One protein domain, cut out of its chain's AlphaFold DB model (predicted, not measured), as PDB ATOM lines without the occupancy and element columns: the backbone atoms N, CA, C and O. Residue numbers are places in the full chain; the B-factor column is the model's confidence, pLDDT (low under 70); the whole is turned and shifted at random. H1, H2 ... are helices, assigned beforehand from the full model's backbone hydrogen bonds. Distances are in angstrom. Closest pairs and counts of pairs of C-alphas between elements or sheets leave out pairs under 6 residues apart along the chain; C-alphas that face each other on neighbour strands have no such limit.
ATOM      1  N   ASN A 126     140.208  99.338  72.821       53.31
ATOM      2  CA  ASN A 126     139.603  98.549  73.895       53.31
ATOM      3  C   ASN A 126     139.489  99.284  75.246       53.31
ATOM      4  O   ASN A 126     138.492  99.114  75.945       53.31
ATOM      5  N   ILE A 127     140.475 100.099  75.628       61.25
ATOM      6  CA  ILE A 127     140.448 100.933  76.838       61.25
ATOM      7  C   ILE A 127     139.463 102.092  76.655       61.25
ATOM      8  O   ILE A 127     138.673 102.341  77.562       61.25
ATOM      9  N   LEU A 128     139.436 102.731  75.478       58.81
ATOM     10  CA  LEU A 128     138.468 103.787  75.141       58.81
ATOM     11  C   LEU A 128     137.025 103.262  75.078       58.81
ATOM     12  O   LEU A 128     136.104 103.890  75.588       58.81
ATOM     13  N   LEU A 129     136.812 102.080  74.499       53.34
ATOM     14  CA  LEU A 129     135.512 101.407  74.450       53.34
ATOM     15  C   LEU A 129     135.050 101.000  75.854       53.34
ATOM     16  O   LEU A 129     133.886 101.189  76.214       53.34
ATOM     17  N   LYS A 130     135.963 100.474  76.679       58.78
ATOM     18  CA  LYS A 130     135.661 100.091  78.062       58.78
ATOM     19  C   LYS A 130     135.347 101.316  78.922       58.78
ATOM     20  O   LYS A 130     134.357 101.281  79.655       58.78
ATOM     21  N   SER A 131     136.110 102.402  78.793       61.72
ATOM     22  CA  SER A 131     135.846 103.660  79.501       61.72
ATOM     23  C   SER A 131     134.540 104.311  79.036       61.72
ATOM     24  O   SER A 131     133.734 104.700  79.881       61.72
ATOM     25  N   ALA A 132     134.248 104.314  77.731       67.62
ATOM     26  CA  ALA A 132     132.974 104.784  77.184       67.62
ATOM     27  C   ALA A 132     131.783 103.979  77.732       67.62
ATOM     28  O   ALA A 132     130.778 104.559  78.143       67.62
ATOM     29  N   SER A 133     131.914 102.651  77.838       69.94
ATOM     30  CA  SER A 133     130.874 101.798  78.429       69.94
ATOM     31  C   SER A 133     130.647 102.082  79.923       69.94
ATOM     32  O   SER A 133     129.519 101.998  80.415       69.94
ATOM     33  N   GLY A 134     131.709 102.443  80.653       76.75
ATOM     34  CA  GLY A 134     131.638 102.872  82.050       76.75
ATOM     35  C   GLY A 134     130.910 104.207  82.192       76.75
ATOM     36  O   GLY A 134     129.973 104.317  82.988       76.75
ATOM     37  N   CYS A 135     131.262 105.173  81.342       81.00
ATOM     38  CA  CYS A 135     130.619 106.484  81.283       81.00
ATOM     39  C   CYS A 135     129.126 106.361  80.960       81.00
ATOM     40  O   CYS A 135     128.295 106.983  81.617       81.00
ATOM     41  N   GLU A 136     128.755 105.501  80.011       84.62
ATOM     42  CA  GLU A 136     127.358 105.282  79.636       84.62
ATOM     43  C   GLU A 136     126.540 104.664  80.785       84.62
ATOM     44  O   GLU A 136     125.400 105.062  81.046       84.62
ATOM     45  N   LYS A 137     127.119 103.708  81.527       87.31
ATOM     46  CA  LYS A 137     126.480 103.126  82.719       87.31
ATOM     47  C   LYS A 137     126.278 104.167  83.815       87.31
ATOM     48  O   LYS A 137     125.204 104.192  84.422       87.31
ATOM     49  N   LEU A 138     127.282 105.007  84.064       87.50
ATOM     50  CA  LEU A 138     127.205 106.088  85.044       87.50
ATOM     51  C   LEU A 138     126.155 107.125  84.633       87.50
ATOM     52  O   LEU A 138     125.274 107.445  85.428       87.50
ATOM     53  N   LEU A 139     126.155 107.549  83.369       90.81
ATOM     54  CA  LEU A 139     125.165 108.475  82.820       90.81
ATOM     55  C   LEU A 139     123.740 107.931  82.975       90.81
ATOM     56  O   LEU A 139     122.855 108.628  83.466       90.81
ATOM     57  N   ARG A 140     123.511 106.650  82.657       92.50
ATOM     58  CA  ARG A 140     122.205 106.008  82.877       92.50
ATOM     59  C   ARG A 140     121.796 105.978  84.350       92.50
ATOM     60  O   ARG A 140     120.606 106.074  84.643       92.50
ATOM     61  N   LYS A 141     122.735 105.809  85.286       93.25
ATOM     62  CA  LYS A 141     122.442 105.890  86.728       93.25
ATOM     63  C   LYS A 141     122.044 107.314  87.124       93.25
ATOM     64  O   LYS A 141     121.009 107.470  87.766       93.25
ATOM     65  N   ILE A 142     122.794 108.321  86.681       92.38
ATOM     66  CA  ILE A 142     122.520 109.739  86.953       92.38
ATOM     67  C   ILE A 142     121.136 110.132  86.430       92.38
ATOM     68  O   ILE A 142     120.334 110.672  87.186       92.38
ATOM     69  N   ILE A 143     120.811 109.779  85.184       93.94
ATOM     70  CA  ILE A 143     119.505 110.071  84.578       93.94
ATOM     71  C   ILE A 143     118.369 109.429  85.387       93.94
ATOM     72  O   ILE A 143     117.383 110.096  85.695       93.94
ATOM     73  N   ARG A 144     118.502 108.158  85.795       95.94
ATOM     74  CA  ARG A 144     117.486 107.497  86.638       95.94
ATOM     75  C   ARG A 144     117.285 108.222  87.966       95.94
ATOM     76  O   ARG A 144     116.144 108.391  88.385       95.94
ATOM     77  N   THR A 145     118.366 108.650  88.613       94.88
ATOM     78  CA  THR A 145     118.302 109.424  89.861       94.88
ATOM     79  C   THR A 145     117.640 110.786  89.641       94.88
ATOM     80  O   THR A 145     116.788 111.181  90.431       94.88
ATOM     81  N   ALA A 146     117.951 111.481  88.546       94.50
ATOM     82  CA  ALA A 146     117.332 112.764  88.224       94.50
ATOM     83  C   ALA A 146     115.813 112.623  88.013       94.50
ATOM     84  O   ALA A 146     115.034 113.351  88.625       94.50
ATOM     85  N   TYR A 147     115.369 111.600  87.271       96.19
ATOM     86  CA  TYR A 147     113.940 111.307  87.111       96.19
ATOM     87  C   TYR A 147     113.238 110.939  88.423       96.19
ATOM     88  O   TYR A 147     112.050 111.225  88.575       96.19
ATOM     89  N   GLN A 148     113.936 110.331  89.388       96.44
ATOM     90  CA  GLN A 148     113.365 110.128  90.724       96.44
ATOM     91  C   GLN A 148     113.056 111.473  91.390       96.44
ATOM     92  O   GLN A 148     111.957 111.635  91.912       96.44
ATOM     93  N   PHE A 149     113.951 112.462  91.312       94.06
ATOM     94  CA  PHE A 149     113.681 113.804  91.845       94.06
ATOM     95  C   PHE A 149     112.531 114.507  91.144       94.06
ATOM     96  O   PHE A 149     111.685 115.101  91.815       94.06
ATOM     97  N   THR A 150     112.455 114.393  89.821       93.25
ATOM     98  CA  THR A 150     111.350 114.943  89.032       93.25
ATOM     99  C   THR A 150     110.011 114.371  89.507       93.25
ATOM    100  O   THR A 150     109.103 115.132  89.846       93.25
ATOM    101  N   ARG A 151     109.932 113.043  89.682       94.56
ATOM    102  CA  ARG A 151     108.740 112.353  90.204       94.56
ATOM    103  C   ARG A 151     108.412 112.724  91.650       94.56
ATOM    104  O   ARG A 151     107.251 112.968  91.955       94.56
ATOM    105  N   HIS A 152     109.411 112.789  92.531       94.38
ATOM    106  CA  HIS A 152     109.219 113.187  93.933       94.38
ATOM    107  C   HIS A 152     108.810 114.654  94.089       94.38
ATOM    108  O   HIS A 152     108.214 115.016  95.096       94.38
ATOM    109  N   SER A 153     109.097 115.484  93.087       92.69
ATOM    110  CA  SER A 153     108.669 116.882  93.038       92.69
ATOM    111  C   SER A 153     107.320 117.064  92.333       92.69
ATOM    112  O   SER A 153     106.933 118.202  92.087       92.69
ATOM    113  N   HIS A 154     106.629 115.974  91.968       92.81
ATOM    114  CA  HIS A 154     105.371 115.985  91.207       92.81
ATOM    115  C   HIS A 154     105.446 116.767  89.886       92.81
ATOM    116  O   HIS A 154     104.461 117.350  89.439       92.81
ATOM    117  N   ARG A 155     106.623 116.784  89.252       91.19
ATOM    118  CA  ARG A 155     106.828 117.388  87.933       91.19
ATOM    119  C   ARG A 155     106.897 116.298  86.876       91.19
ATOM    120  O   ARG A 155     107.386 115.203  87.139       91.19
ATOM    121  N   GLU A 156     106.445 116.620  85.672       88.50
ATOM    122  CA  GLU A 156     106.585 115.744  84.502       88.50
ATOM    123  C   GLU A 156     107.855 116.062  83.702       88.50
ATOM    124  O   GLU A 156     108.485 115.166  83.142       88.50
ATOM    125  N   LYS A 157     108.267 117.337  83.690       93.44
ATOM    126  CA  LYS A 157     109.456 117.810  82.975       93.44
ATOM    127  C   LYS A 157     110.699 117.744  83.864       93.44
ATOM    128  O   LYS A 157     110.693 118.239  84.993       93.44
ATOM    129  N   LEU A 158     111.768 117.163  83.319       91.06
ATOM    130  CA  LEU A 158     113.090 117.123  83.939       91.06
ATOM    131  C   LEU A 158     113.661 118.543  84.013       91.06
ATOM    132  O   LEU A 158     113.778 119.213  82.990       91.06
ATOM    133  N   ALA A 159     114.016 119.000  85.212       90.88
ATOM    134  CA  ALA A 159     114.632 120.310  85.404       90.88
ATOM    135  C   ALA A 159     116.146 120.192  85.609       90.88
ATOM    136  O   ALA A 159     116.628 119.204  86.167       90.88
ATOM    137  N   LEU A 160     116.887 121.251  85.272       89.69
ATOM    138  CA  LEU A 160     118.335 121.325  85.497       89.69
ATOM    139  C   LEU A 160     118.710 121.034  86.963       89.69
ATOM    140  O   LEU A 160     119.599 120.234  87.238       89.69
ATOM    141  N   LYS A 161     117.926 121.558  87.913       92.00
ATOM    142  CA  LYS A 161     118.096 121.315  89.359       92.00
ATOM    143  C   LYS A 161     118.020 119.830  89.755       92.00
ATOM    144  O   LYS A 161     118.617 119.439  90.756       92.00
ATOM    145  N   ASP A 162     117.280 119.003  89.010       92.06
ATOM    146  CA  ASP A 162     117.188 117.557  89.267       92.06
ATOM    147  C   ASP A 162     118.467 116.844  88.813       92.06
ATOM    148  O   ASP A 162     118.967 115.958  89.511       92.06
ATOM    149  N   LEU A 163     119.025 117.272  87.677       91.69
ATOM    150  CA  LEU A 163     120.312 116.802  87.173       91.69
ATOM    151  C   LEU A 163     121.454 117.227  88.097       91.69
ATOM    152  O   LEU A 163     122.229 116.373  88.511       91.69
ATOM    153  N   GLU A 164     121.521 118.493  88.509       88.81
ATOM    154  CA  GLU A 164     122.531 118.988  89.457       88.81
ATOM    155  C   GLU A 164     122.551 118.183  90.764       88.81
ATOM    156  O   GLU A 164     123.612 117.817  91.273       88.81
ATOM    157  N   ARG A 165     121.369 117.868  91.313       89.25
ATOM    158  CA  ARG A 165     121.243 117.017  92.507       89.25
ATOM    159  C   ARG A 165     121.722 115.595  92.238       89.25
ATOM    160  O   ARG A 165     122.407 115.020  93.081       89.25
ATOM    161  N   ALA A 166     121.385 115.034  91.080       92.19
ATOM    162  CA  ALA A 166     121.838 113.705  90.696       92.19
ATOM    163  C   ALA A 166     123.366 113.652  90.524       92.19
ATOM    164  O   ALA A 166     123.998 112.743  91.056       92.19
ATOM    165  N   PHE A 167     123.979 114.640  89.870       90.06
ATOM    166  CA  PHE A 167     125.432 114.726  89.719       90.06
ATOM    167  C   PHE A 167     126.152 114.806  91.071       90.06
ATOM    168  O   PHE A 167     127.109 114.063  91.284       90.06
ATOM    169  N   LYS A 168     125.630 115.597  92.020       89.62
ATOM    170  CA  LYS A 168     126.155 115.660  93.397       89.62
ATOM    171  C   LYS A 168     126.134 114.302  94.103       89.62
ATOM    172  O   LYS A 168     127.101 113.951  94.764       89.62
ATOM    173  N   ILE A 169     125.064 113.519  93.946       91.06
ATOM    174  CA  ILE A 169     124.941 112.187  94.572       91.06
ATOM    175  C   ILE A 169     125.920 111.178  93.976       91.06
ATOM    176  O   ILE A 169     126.447 110.331  94.693       91.06
ATOM    177  N   HIS A 170     126.170 111.269  92.671       87.19
ATOM    178  CA  HIS A 170     127.114 110.399  91.972       87.19
ATOM    179  C   HIS A 170     128.558 110.934  92.002       87.19
ATOM    180  O   HIS A 170     129.399 110.416  91.275       87.19
ATOM    181  N   ASN A 171     128.853 111.941  92.842       84.31
ATOM    182  CA  ASN A 171     130.165 112.589  92.987       84.31
ATOM    183  C   ASN A 171     130.774 113.080  91.662       84.31
ATOM    184  O   ASN A 171     131.993 113.111  91.494       84.31
ATOM    185  N   VAL A 172     129.928 113.475  90.712       81.50
ATOM    186  CA  VAL A 172     130.373 114.063  89.451       81.50
ATOM    187  C   VAL A 172     130.534 115.559  89.661       81.50
ATOM    188  O   VAL A 172     129.560 116.276  89.897       81.50
ATOM    189  N   ASN A 173     131.778 116.023  89.590       71.12
ATOM    190  CA  ASN A 173     132.099 117.430  89.757       71.12
ATOM    191  C   ASN A 173     131.882 118.155  88.424       71.12
ATOM    192  O   ASN A 173     132.714 118.065  87.524       71.12
ATOM    193  N   ILE A 174     130.748 118.840  88.286       60.38
ATOM    194  CA  ILE A 174     130.512 119.743  87.158       60.38
ATOM    195  C   ILE A 174     131.143 121.075  87.537       60.38
ATOM    196  O   ILE A 174     130.729 121.705  88.511       60.38
ATOM    197  N   ARG A 175     132.175 121.487  86.802       54.84
ATOM    198  CA  ARG A 175     132.718 122.835  86.949       54.84
ATOM    199  C   ARG A 175     131.685 123.812  86.393       54.84
ATOM    200  O   ARG A 175     131.196 123.613  85.288       54.84
ATOM    201  N   SER A 176     131.361 124.862  87.147       51.88
ATOM    202  CA  SER A 176     130.450 125.922  86.681       51.88
ATOM    203  C   SER A 176     130.930 126.621  85.406       51.88
ATOM    204  O   SER A 176     130.123 127.228  84.728       51.88
TER     205      SER A 176
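What this domain is: This is residues 126 to 176 of the 217 residues of the protein "TAF domain-containing protein" of Araneus ventricosus (UniProt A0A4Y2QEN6). One long, straight helix, H1, makes the length of this domain, and a much shorter helix, H2, folds back to pack across the later part of it at a steep angle. The first residues of H1, 126 to 137, stick out free at one end, and after H2 a tail without a named element, residues 170 to 176, ends the printed part. The printed part has 51 residues with two named helices, H1 then H2, and no named strand; its class is all helix. The whole is loose, with a radius of gyration of the C-alphas of 12.6 A, and elongated, spanning 42 by 22 by 14 A.

Where its parts are: H1 runs from Asn 126, with its C-alpha at (139.603, 98.549, 73.895), to His 152, with its C-alpha at (109.219, 113.187, 93.933), and is 39.2 A long from first to last C-alpha. H2 takes residues 160 to 169 and is 14.5 A long; its last C-alpha, that of Ile 169, is at (124.941, 112.187, 94.572).

How they stand to each other: H1 touches H2 with residues 142 to 150 alone. The closest C-alphas of the two helices are those of Ala 146 and Asp 162, 4.9 A apart. The helices run opposite ways at a steep tilt of 61 degrees, and their centres are 12.5 A apart. In H1 and H2 every pair of O i and N i+4 is within hydrogen-bond range.

The domain as a whole: The two C-alphas farthest apart are those of Asn 126 and His 154, 42.1 A. Without residues 126 to 137, which stand free, the body of 39 residues spans 27 by 20 by 12 A. The link from H1 to H2, with 7 residues between them, is short, and the printed part has no cut. The mean pLDDT of the printed part is 83.5; residues 126 to 133 and 174 to 176 are under 70.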